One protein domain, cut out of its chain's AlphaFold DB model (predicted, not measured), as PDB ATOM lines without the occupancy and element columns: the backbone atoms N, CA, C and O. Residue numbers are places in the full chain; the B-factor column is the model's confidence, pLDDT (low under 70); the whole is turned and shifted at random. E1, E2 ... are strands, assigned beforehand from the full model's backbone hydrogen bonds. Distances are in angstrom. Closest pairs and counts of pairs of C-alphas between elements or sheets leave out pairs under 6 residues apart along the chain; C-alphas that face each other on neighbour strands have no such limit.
ATOM      1  N   ILE A   3     -17.692  37.158 -10.282       81.69
ATOM      2  CA  ILE A   3     -16.957  36.230  -9.414       81.69
ATOM      3  C   ILE A   3     -17.973  35.330  -8.714       81.69
ATOM      4  O   ILE A   3     -18.798  35.825  -7.954       81.69
ATOM      5  N   CYS A   4     -17.913  34.018  -8.941       85.06
ATOM      6  CA  CYS A   4     -18.771  33.065  -8.239       85.06
ATOM      7  C   CYS A   4     -18.277  32.873  -6.798       85.06
ATOM      8  O   CYS A   4     -17.131  32.478  -6.586       85.06
ATOM      9  N   LEU A   5     -19.137  33.149  -5.817       86.50
ATOM     10  CA  LEU A   5     -18.805  33.082  -4.391       86.50
ATOM     11  C   LEU A   5     -19.310  31.798  -3.741       86.50
ATOM     12  O   LEU A   5     -18.628  31.227  -2.893       86.50
ATOM     13  N   ALA A   6     -20.492  31.337  -4.145       86.00
ATOM     14  CA  ALA A   6     -21.096  30.115  -3.636       86.00
ATOM     15  C   ALA A   6     -22.055  29.517  -4.664       86.00
ATOM     16  O   ALA A   6     -22.644  30.243  -5.463       86.00
ATOM     17  N   THR A   7     -22.237  28.200  -4.602       90.19
ATOM     18  CA  THR A   7     -23.221  27.460  -5.396       90.19
ATOM     19  C   THR A   7     -23.920  26.434  -4.519       90.19
ATOM     20  O   THR A   7     -23.262  25.791  -3.699       90.19
ATOM     21  N   TRP A   8     -25.215  26.223  -4.724       89.50
ATOM     22  CA  TRP A   8     -25.966  25.139  -4.090       89.50
ATOM     23  C   TRP A   8     -27.010  24.573  -5.052       89.50
ATOM     24  O   TRP A   8     -27.212  25.086  -6.154       89.50
ATOM     25  N   LYS A   9     -27.631  23.462  -4.662       89.94
ATOM     26  CA  LYS A   9     -28.639  22.765  -5.459       89.94
ATOM     27  C   LYS A   9     -29.811  22.387  -4.564       89.94
ATOM     28  O   LYS A   9     -29.592  21.849  -3.481       89.94
ATOM     29  N   GLU A  10     -31.022  22.630  -5.046       85.50
ATOM     30  CA  GLU A  10     -32.270  22.267  -4.380       85.50
ATOM     31  C   GLU A  10     -33.193  21.605  -5.411       85.50
ATOM     32  O   GLU A  10     -33.590  22.216  -6.401       85.50
ATOM     33  N   GLY A  11     -33.457  20.305  -5.247       84.69
ATOM     34  CA  GLY A  11     -34.151  19.518  -6.271       84.69
ATOM     35  C   GLY A  11     -33.357  19.432  -7.582       84.69
ATOM     36  O   GLY A  11     -32.189  19.034  -7.584       84.69
ATOM     37  N   SER A  12     -33.990  19.767  -8.711       78.94
ATOM     38  CA  SER A  12     -33.341  19.870 -10.029       78.94
ATOM     39  C   SER A  12     -32.634  21.209 -10.245       78.94
ATOM     40  O   SER A  12     -31.701  21.271 -11.047       78.94
ATOM     41  N   THR A  13     -33.024  22.235  -9.493       82.75
ATOM     42  CA  THR A  13     -32.621  23.622  -9.703       82.75
ATOM     43  C   THR A  13     -31.297  23.927  -9.022       82.75
ATOM     44  O   THR A  13     -31.025  23.503  -7.891       82.75
ATOM     45  N   ARG A  14     -30.428  24.651  -9.728       92.06
ATOM     46  CA  ARG A  14     -29.111  25.044  -9.228       92.06
ATOM     47  C   ARG A  14     -29.070  26.545  -9.005       92.06
ATOM     48  O   ARG A  14     -29.659  27.320  -9.750       92.06
ATOM     49  N   PHE A  15     -28.331  26.944  -7.984       92.56
ATOM     50  CA  PHE A  15     -28.243  28.321  -7.538       92.56
ATOM     51  C   PHE A  15     -26.781  28.734  -7.421       92.56
ATOM     52  O   PHE A  15     -25.913  27.916  -7.097       92.56
ATOM     53  N   LEU A  16     -26.503  30.012  -7.660       93.06
ATOM     54  CA  LEU A  16     -25.211  30.612  -7.357       93.06
ATOM     55  C   LEU A  16     -25.366  32.046  -6.858       93.06
ATOM     56  O   LEU A  16     -26.258  32.776  -7.281       93.06
ATOM     57  N   VAL A  17     -24.456  32.467  -5.989       92.88
ATOM     58  CA  VAL A  17     -24.279  33.877  -5.630       92.88
ATOM     59  C   VAL A  17     -22.950  34.325  -6.191       92.88
ATOM     60  O   VAL A  17     -21.929  33.652  -6.017       92.88
ATOM     61  N   GLY A  18     -22.960  35.463  -6.870       90.94
ATOM     62  CA  GLY A  18     -21.757  36.034  -7.434       90.94
ATOM     63  C   GLY A  18     -21.680  37.543  -7.292       90.94
ATOM     64  O   GLY A  18     -22.684  38.240  -7.160       90.94
ATOM     65  N   GLN A  19     -20.448  38.031  -7.318       88.06
ATOM     66  CA  GLN A  19     -20.129  39.445  -7.285       88.06
ATOM     67  C   GLN A  19     -19.901  39.958  -8.708       88.06
ATOM     68  O   GLN A  19     -18.985  39.509  -9.395       88.06
ATOM     69  N   LEU A  20     -20.741  40.886  -9.151       84.75
ATOM     70  CA  LEU A  20     -20.647  41.636 -10.391       84.75
ATOM     71  C   LEU A  20     -19.894  42.949 -10.164       84.75
ATOM     72  O   LEU A  20     -20.408  43.886  -9.562       84.75
ATOM     73  N   GLU A  21     -18.701  43.063 -10.733       74.50
ATOM     74  CA  GLU A  21     -18.090  44.373 -10.947       74.50
ATOM     75  C   GLU A  21     -18.774  45.081 -12.119       74.50
ATOM     76  O   GLU A  21     -18.695  44.608 -13.263       74.50
ATOM     77  N   HIS A  22     -19.400  46.226 -11.835       71.38
ATOM     78  CA  HIS A  22     -19.893  47.176 -12.826       71.38
ATOM     79  C   HIS A  22     -19.667  48.624 -12.366       71.38
ATOM     80  O   HIS A  22     -19.730  48.930 -11.179       71.38
ATOM     81  N   SER A  23     -19.451  49.536 -13.318       66.75
ATOM     82  CA  SER A  23     -19.137  50.953 -13.062       66.75
ATOM     83  C   SER A  23     -20.252  51.743 -12.366       66.75
ATOM     84  O   SER A  23     -20.002  52.828 -11.857       66.75
ATOM     85  N   LEU A  24     -21.474  51.204 -12.341       70.81
ATOM     86  CA  LEU A  24     -22.658  51.827 -11.739       70.81
ATOM     87  C   LEU A  24     -22.905  51.427 -10.270       70.81
ATOM     88  O   LEU A  24     -23.957  51.751  -9.732       70.81
ATOM     89  N   ALA A  25     -22.002  50.666  -9.639       69.31
ATOM     90  CA  ALA A  25     -22.187  50.225  -8.257       69.31
ATOM     91  C   ALA A  25     -21.881  51.389  -7.307       69.31
ATOM     92  O   ALA A  25     -20.758  51.892  -7.287       69.31
ATOM     93  N   ILE A  26     -22.884  51.826  -6.549       75.19
ATOM     94  CA  ILE A  26     -22.761  52.941  -5.600       75.19
ATOM     95  C   ILE A  26     -22.393  52.390  -4.219       75.19
ATOM     96  O   ILE A  26     -21.628  53.006  -3.478       75.19
ATOM     97  N   SER A  27     -22.896  51.199  -3.898       81.75
ATOM     98  CA  SER A  27     -22.619  50.466  -2.671       81.75
ATOM     99  C   SER A  27     -22.012  49.081  -2.955       81.75
ATOM    100  O   SER A  27     -22.169  48.537  -4.050       81.75
ATOM    101  N   PRO A  28     -21.339  48.457  -1.969       78.06
ATOM    102  CA  PRO A  28     -20.892  47.070  -2.084       78.06
ATOM    103  C   PRO A  28     -22.046  46.095  -2.348       78.06
ATOM    104  O   PRO A  28     -21.859  45.118  -3.067       78.06
ATOM    105  N   GLU A  29     -23.238  46.365  -1.809       82.75
ATOM    106  CA  GLU A  29     -24.437  45.538  -1.995       82.75
ATOM    107  C   GLU A  29     -24.883  45.496  -3.459       82.75
ATOM    108  O   GLU A  29     -25.244  44.431  -3.961       82.75
ATOM    109  N   ASP A  30     -24.729  46.606  -4.187       83.00
ATOM    110  CA  ASP A  30     -25.040  46.672  -5.618       83.00
ATOM    111  C   ASP A  30     -24.197  45.701  -6.446       83.00
ATOM    112  O   ASP A  30     -24.598  45.343  -7.553       83.00
ATOM    113  N   THR A  31     -23.067  45.231  -5.913       86.81
ATOM    114  CA  THR A  31     -22.204  44.270  -6.599       86.81
ATOM    115  C   THR A  31     -22.667  42.825  -6.445       86.81
ATOM    116  O   THR A  31     -22.240  41.988  -7.225       86.81
ATOM    117  N   PHE A  32     -23.547  42.475  -5.504       91.31
ATOM    118  CA  PHE A  32     -23.940  41.074  -5.304       91.31
ATOM    119  C   PHE A  32     -25.217  40.728  -6.062       91.31
ATOM    120  O   PHE A  32     -26.199  41.471  -6.028       91.31
ATOM    121  N   ARG A  33     -25.216  39.584  -6.750       92.00
ATOM    122  CA  ARG A  33     -26.397  39.020  -7.412       92.00
ATOM    123  C   ARG A  33     -26.490  37.524  -7.198       92.00
ATOM    124  O   ARG A  33     -25.482  36.825  -7.094       92.00
ATOM    125  N   CYS A  34     -27.724  37.051  -7.180       93.56
ATOM    126  CA  CYS A  34     -28.059  35.644  -7.083       93.56
ATOM    127  C   CYS A  34     -28.573  35.181  -8.439       93.56
ATOM    128  O   CYS A  34     -29.207  35.951  -9.165       93.56
ATOM    129  N   PHE A  35     -28.276  33.937  -8.786       94.38
ATOM    130  CA  PHE A  35     -28.699  33.339 -10.036       94.38
ATOM    131  C   PHE A  35     -29.291  31.963  -9.777       94.38
ATOM    132  O   PHE A  35     -28.763  31.201  -8.967       94.38
ATOM    133  N   VAL A  36     -30.354  31.653 -10.508       94.81
ATOM    134  CA  VAL A  36     -30.930  30.318 -10.640       94.81
ATOM    135  C   VAL A  36     -30.664  29.837 -12.050       94.81
ATOM    136  O   VAL A  36     -30.812  30.611 -12.994       94.81
ATOM    137  N   TYR A  37     -30.288  28.577 -12.209       93.00
ATOM    138  CA  TYR A  37     -30.056  28.004 -13.520       93.00
ATOM    139  C   TYR A  37     -30.453  26.534 -13.612       93.00
ATOM    140  O   TYR A  37     -30.264  25.761 -12.671       93.00
ATOM    141  N   ASP A  38     -30.942  26.171 -14.795       91.50
ATOM    142  CA  ASP A  38     -31.325  24.816 -15.183       91.50
ATOM    143  C   ASP A  38     -30.638  24.440 -16.502       91.50
ATOM    144  O   ASP A  38     -30.342  25.299 -17.338       91.50
ATOM    145  N   GLU A  39     -30.352  23.152 -16.684       88.75
ATOM    146  CA  GLU A  39     -29.874  22.621 -17.967       88.75
ATOM    147  C   GLU A  39     -31.024  22.595 -18.975       88.75
ATOM    148  O   GLU A  39     -32.150  22.235 -18.634       88.75
ATOM    149  N   LEU A  40     -30.744  22.999 -20.213       86.75
ATOM    150  CA  LEU A  40     -31.707  22.893 -21.307       86.75
ATOM    151  C   LEU A  40     -31.915  21.415 -21.674       86.75
ATOM    152  O   LEU A  40     -30.975  20.622 -21.615       86.75
ATOM    153  N   GLU A  41     -33.134  21.052 -22.086       85.19
ATOM    154  CA  GLU A  41     -33.518  19.657 -22.386       85.19
ATOM    155  C   GLU A  41     -32.654  18.992 -23.471       85.19
ATOM    156  O   GLU A  41     -32.509  17.773 -23.497       85.19
ATOM    157  N   ASP A  42     -32.067  19.793 -24.358       82.12
ATOM    158  CA  ASP A  42     -31.231  19.368 -25.478       82.12
ATOM    159  C   ASP A  42     -29.723  19.313 -25.145       82.12
ATOM    160  O   ASP A  42     -28.909  19.151 -26.053       82.12
ATOM    161  N   ASP A  43     -29.333  19.492 -23.872       76.19
ATOM    162  CA  ASP A  43     -27.939  19.678 -23.409       76.19
ATOM    163  C   ASP A  43     -27.182  20.781 -24.186       76.19
ATOM    164  O   ASP A  43     -25.951  20.881 -24.161       76.19
ATOM    165  N   SER A  44     -27.917  21.673 -24.865       83.00
ATOM    166  CA  SER A  44     -27.331  22.763 -25.645       83.00
ATOM    167  C   SER A  44     -26.822  23.897 -24.764       83.00
ATOM    168  O   SER A  44     -26.209  24.827 -25.277       83.00
ATOM    169  N   GLY A  45     -27.047  23.842 -23.448       88.25
ATOM    170  CA  GLY A  45     -26.571  24.833 -22.494       88.25
ATOM    171  C   GLY A  45     -27.490  25.005 -21.287       88.25
ATOM    172  O   GLY A  45     -28.034  24.030 -20.773       88.25
ATOM    173  N   TYR A  46     -27.634  26.244 -20.817       91.06
ATOM    174  CA  TYR A  46     -28.302  26.576 -19.561       91.06
ATOM    175  C   TYR A  46     -29.304  27.716 -19.729       91.06
ATOM    176  O   TYR A  46     -29.014  28.730 -20.368       91.06
ATOM    177  N   GLN A  47     -30.458  27.586 -19.087       92.50
ATOM    178  CA  GLN A  47     -31.363  28.696 -18.827       92.50
ATOM    179  C   GLN A  47     -30.976  29.315 -17.480       92.50
ATOM    180  O   GLN A  47     -30.759  28.586 -16.516       92.50
ATOM    181  N   VAL A  48     -30.848  30.641 -17.404       94.06
ATOM    182  CA  VAL A  48     -30.370  31.350 -16.206       94.06
ATOM    183  C   VAL A  48     -31.271  32.543 -15.901       94.06
ATOM    184  O   VAL A  48     -31.499  33.379 -16.770       94.06
ATOM    185  N   ALA A  49     -31.707  32.677 -14.652       94.75
ATOM    186  CA  ALA A  49     -32.352  33.869 -14.115       94.75
ATOM    187  C   ALA A  49     -31.433  34.567 -13.106       94.75
ATOM    188  O   ALA A  49     -30.703  33.912 -12.369       94.75
ATOM    189  N   GLN A  50     -31.483  35.896 -13.059       93.56
ATOM    190  CA  GLN A  50     -30.716  36.753 -12.156       93.56
ATOM    191  C   GLN A  50     -31.663  37.579 -11.269       93.56
ATOM    192  O   GLN A  50     -32.664  38.112 -11.756       93.56
ATOM    193  N   SER A  51     -31.315  37.746  -9.990       93.44
ATOM    194  CA  SER A  51     -32.018  38.632  -9.053       93.44
ATOM    195  C   SER A  51     -31.876  40.124  -9.405       93.44
ATOM    196  O   SER A  51     -30.940  40.549 -10.094       93.44
ATOM    197  N   SER A  52     -32.804  40.948  -8.911       89.19
ATOM    198  CA  SER A  52     -32.722  42.416  -8.994       89.19
ATOM    199  C   SER A  52     -31.600  42.981  -8.124       89.19
ATOM    200  O   SER A  52     -30.888  43.893  -8.548       89.19
ATOM    201  N   ASP A  53     -31.425  42.399  -6.939       88.44
ATOM    202  CA  ASP A  53     -30.572  42.877  -5.851       88.44
ATOM    203  C   ASP A  53     -29.881  41.709  -5.113       88.44
ATOM    204  O   ASP A  53     -29.941  40.550  -5.541       88.44
ATOM    205  N   ALA A  54     -29.190  42.027  -4.017       89.56
ATOM    206  CA  ALA A  54     -28.400  41.092  -3.221       89.56
ATOM    207  C   ALA A  54     -29.223  40.156  -2.313       89.56
ATOM    208  O   ALA A  54     -28.646  39.260  -1.701       89.56
ATOM    209  N   THR A  55     -30.544  40.338  -2.196       87.88
ATOM    210  CA  THR A  55     -31.367  39.586  -1.228       87.88
ATOM    211  C   THR A  55     -31.666  38.151  -1.665       87.88
ATOM    212  O   THR A  55     -32.057  37.328  -0.841       87.88
ATOM    213  N   CYS A  56     -31.508  37.849  -2.957       86.25
ATOM    214  CA  CYS A  56     -31.948  36.606  -3.601       86.25
ATOM    215  C   CYS A  56     -33.461  36.323  -3.509       86.25
ATOM    216  O   CYS A  56     -33.901  35.251  -3.929       86.25
ATOM    217  N   ILE A  57     -34.266  37.241  -2.965       84.19
ATOM    218  CA  ILE A  57     -35.697  37.014  -2.749       84.19
ATOM    219  C   ILE A  57     -36.420  37.000  -4.101       84.19
ATOM    220  O   ILE A  57     -36.169  37.838  -4.964       84.19
ATOM    221  N   GLY A  58     -37.337  36.046  -4.279       80.12
ATOM    222  CA  GLY A  58     -38.172  35.953  -5.481       80.12
ATOM    223  C   GLY A  58     -37.525  35.231  -6.665       80.12
ATOM    224  O   GLY A  58     -38.115  35.206  -7.740       80.12
ATOM    225  N   LEU A  59     -36.339  34.644  -6.488       87.12
ATOM    226  CA  LEU A  59     -35.632  33.917  -7.539       87.12
ATOM    227  C   LEU A  59     -35.764  32.400  -7.333       87.12
ATOM    228  O   LEU A  59     -34.937  31.787  -6.661       87.12
ATOM    229  N   PHE A  60     -36.820  31.806  -7.894       85.38
ATOM    230  CA  PHE A  60     -37.142  30.380  -7.715       85.38
ATOM    231  C   PHE A  60     -36.957  29.537  -8.982       85.38
ATOM    232  O   PHE A  60     -36.660  28.350  -8.883       85.38
ATOM    233  N   LEU A  61     -37.122  30.136 -10.165       89.06
ATOM    234  CA  LEU A  61     -37.082  29.449 -11.457       89.06
ATOM    235  C   LEU A  61     -36.066  30.106 -12.388       89.06
ATOM    236  O   LEU A  61     -35.862  31.316 -12.350       89.06
ATOM    237  N   SER A  62     -35.465  29.326 -13.286       90.00
ATOM    238  CA  SER A  62     -34.512  29.843 -14.284       90.00
ATOM    239  C   SER A  62     -35.175  30.702 -15.371       90.00
ATOM    240  O   SER A  62     -34.504  31.408 -16.132       90.00
ATOM    241  N   THR A  63     -36.505  30.679 -15.429       89.94
ATOM    242  CA  THR A  63     -37.345  31.458 -16.341       89.94
ATOM    243  C   THR A  63     -37.947  32.705 -15.703       89.94
ATOM    244  O   THR A  63     -38.526  33.516 -16.422       89.94
ATOM    245  N   GLU A  64     -37.817  32.887 -14.386       87.31
ATOM    246  CA  GLU A  64     -38.440  33.993 -13.657       87.31
ATOM    247  C   GLU A  64     -37.403  34.712 -12.794       87.31
ATOM    248  O   GLU A  64     -36.889  34.184 -11.811       87.31
ATOM    249  N   GLY A  65     -37.079  35.943 -13.181       87.50
ATOM    250  CA  GLY A  65     -36.146  36.806 -12.470       87.50
ATOM    251  C   GLY A  65     -36.108  38.196 -13.090       87.50
ATOM    252  O   GLY A  65     -36.749  38.454 -14.109       87.50
ATOM    253  N   PHE A  66     -35.330  39.101 -12.497       89.88
ATOM    254  CA  PHE A  66     -35.163  40.458 -13.026       89.88
ATOM    255  C   PHE A  66     -34.557  40.455 -14.436       89.88
ATOM    256  O   PHE A  66     -34.911  41.270 -15.286       89.88
ATOM    257  N   ARG A  67     -33.640  39.516 -14.691       88.94
ATOM    258  CA  ARG A  67     -33.131  39.206 -16.028       88.94
ATOM    259  C   ARG A  67     -33.116  37.708 -16.224       88.94
ATOM    260  O   ARG A  67     -32.707  36.979 -15.326       88.94
ATOM    261  N   THR A  68     -33.483  37.276 -17.418       92.31
ATOM    262  CA  THR A  68     -33.345  35.892 -17.855       92.31
ATOM    263  C   THR A  68     -32.434  35.838 -19.072       92.31
ATOM    264  O   THR A  68     -32.390  36.757 -19.891       92.31
ATOM    265  N   MET A  69     -31.632  34.788 -19.152       91.69
ATOM    266  CA  MET A  69     -30.610  34.590 -20.168       91.69
ATOM    267  C   MET A  69     -30.614  33.122 -20.570       91.69
ATOM    268  O   MET A  69     -30.768  32.243 -19.725       91.69
ATOM    269  N   ARG A  70     -30.382  32.857 -21.854       90.56
ATOM    270  CA  ARG A  70     -30.144  31.508 -22.359       90.56
ATOM    271  C   ARG A  70     -28.690  31.414 -22.793       90.56
ATOM    272  O   ARG A  70     -28.285  32.056 -23.758       90.56
ATOM    273  N   LEU A  71     -27.903  30.656 -22.045       86.69
ATOM    274  CA  LEU A  71     -26.509  30.376 -22.355       86.69
ATOM    275  C   LEU A  71     -26.474  29.145 -23.251       86.69
ATOM    276  O   LEU A  71     -26.778  28.054 -22.785       86.69
ATOM    277  N   SER A  72     -26.107  29.296 -24.516       83.12
ATOM    278  CA  SER A  72     -25.826  28.156 -25.386       83.12
ATOM    279  C   SER A  72     -24.347  27.782 -25.301       83.12
ATOM    280  O   SER A  72     -23.464  28.645 -25.276       83.12
ATOM    281  N   ARG A  73     -24.052  26.481 -25.278       76.31
ATOM    282  CA  ARG A  73     -22.724  25.977 -25.607       76.31
ATOM    283  C   ARG A  73     -22.466  26.380 -27.046       76.31
ATOM    284  O   ARG A  73     -23.184  25.975 -27.958       76.31
TER     285      ARG A  73
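This is residues 3 to 73 of the 374 residues of an uncharacterized protein of Strigamia maritima (UniProt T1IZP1). One sheet of five antiparallel strands, E1 to E5, makes a strongly twisted wall, with the long link of residues 51 to 66 folded over one face of it and the other face bare. The strands stand in chain order, each folding back beside the one before, and the lines of the strands turn by 90 degrees from edge to edge; the turns at Ile 26 and Asp 42 lie at opposite ends of the long axis. The printed part has 71 residues, with five named strands, E1 E2 E3 E4 E5 along the chain, in the sheet order E1 - E2 - E3 - E4 - E5, and no named helix; the class is all strand. It is compact, with a radius of gyration of the C-alphas of 12.3 A, and its outline is elongated, spanning 40 by 23 by 20 A.

E1 is residues 3 to 10, 21.3 A long from its first C-alpha at (-16.957, 36.230, -9.414). E2 is residues 13 to 20, 21.6 A. E3 is residues 32 to 39, 23.2 A, with C-alpha 32 at (-23.940, 41.074, -5.304). E4 is residues 45 to 50, 16.3 A. E5 is residues 67 to 72, 16.2 A, and ends at C-alpha 72 at (-25.826, 28.156, -25.386).

The five strands form a meander, each strand the antiparallel neighbour of the one before, and each pair in turn is a hairpin. E1 and E2 run at 163 degrees to each other; N 5 and O 17 are within hydrogen-bond range at 2.8 A, and N 15 and O 8 at 2.8 A. E2 and E3 stand at 147 degrees, with N 16 and O 35 at 2.9 A. E3 and E4 stand at 148 degrees, with N 49 and O 36 at 2.8 A; C-alphas 37 and 48, which face each other, are 4.3 A apart. E4 and E5 stand at 166 degrees, with N 48 and O 69 at 2.8 A. E1 and E5 are the edge strands and are apart; E1 is also apart from E4, and E2 from E5. The sheet's C-alphas lie up to 6.8 A off its best plane.

The two C-alphas farthest apart, those of Ile 26 and Asp 42, are 39.9 A apart. The printed part has no cut. The links E1 to E2 and E3 to E4 are tight, while E2 to E3, with 11 residues, and E4 to E5, with 16, are long. The mean pLDDT of the printed part is 86.4, and residues 23 and 25 are under 70.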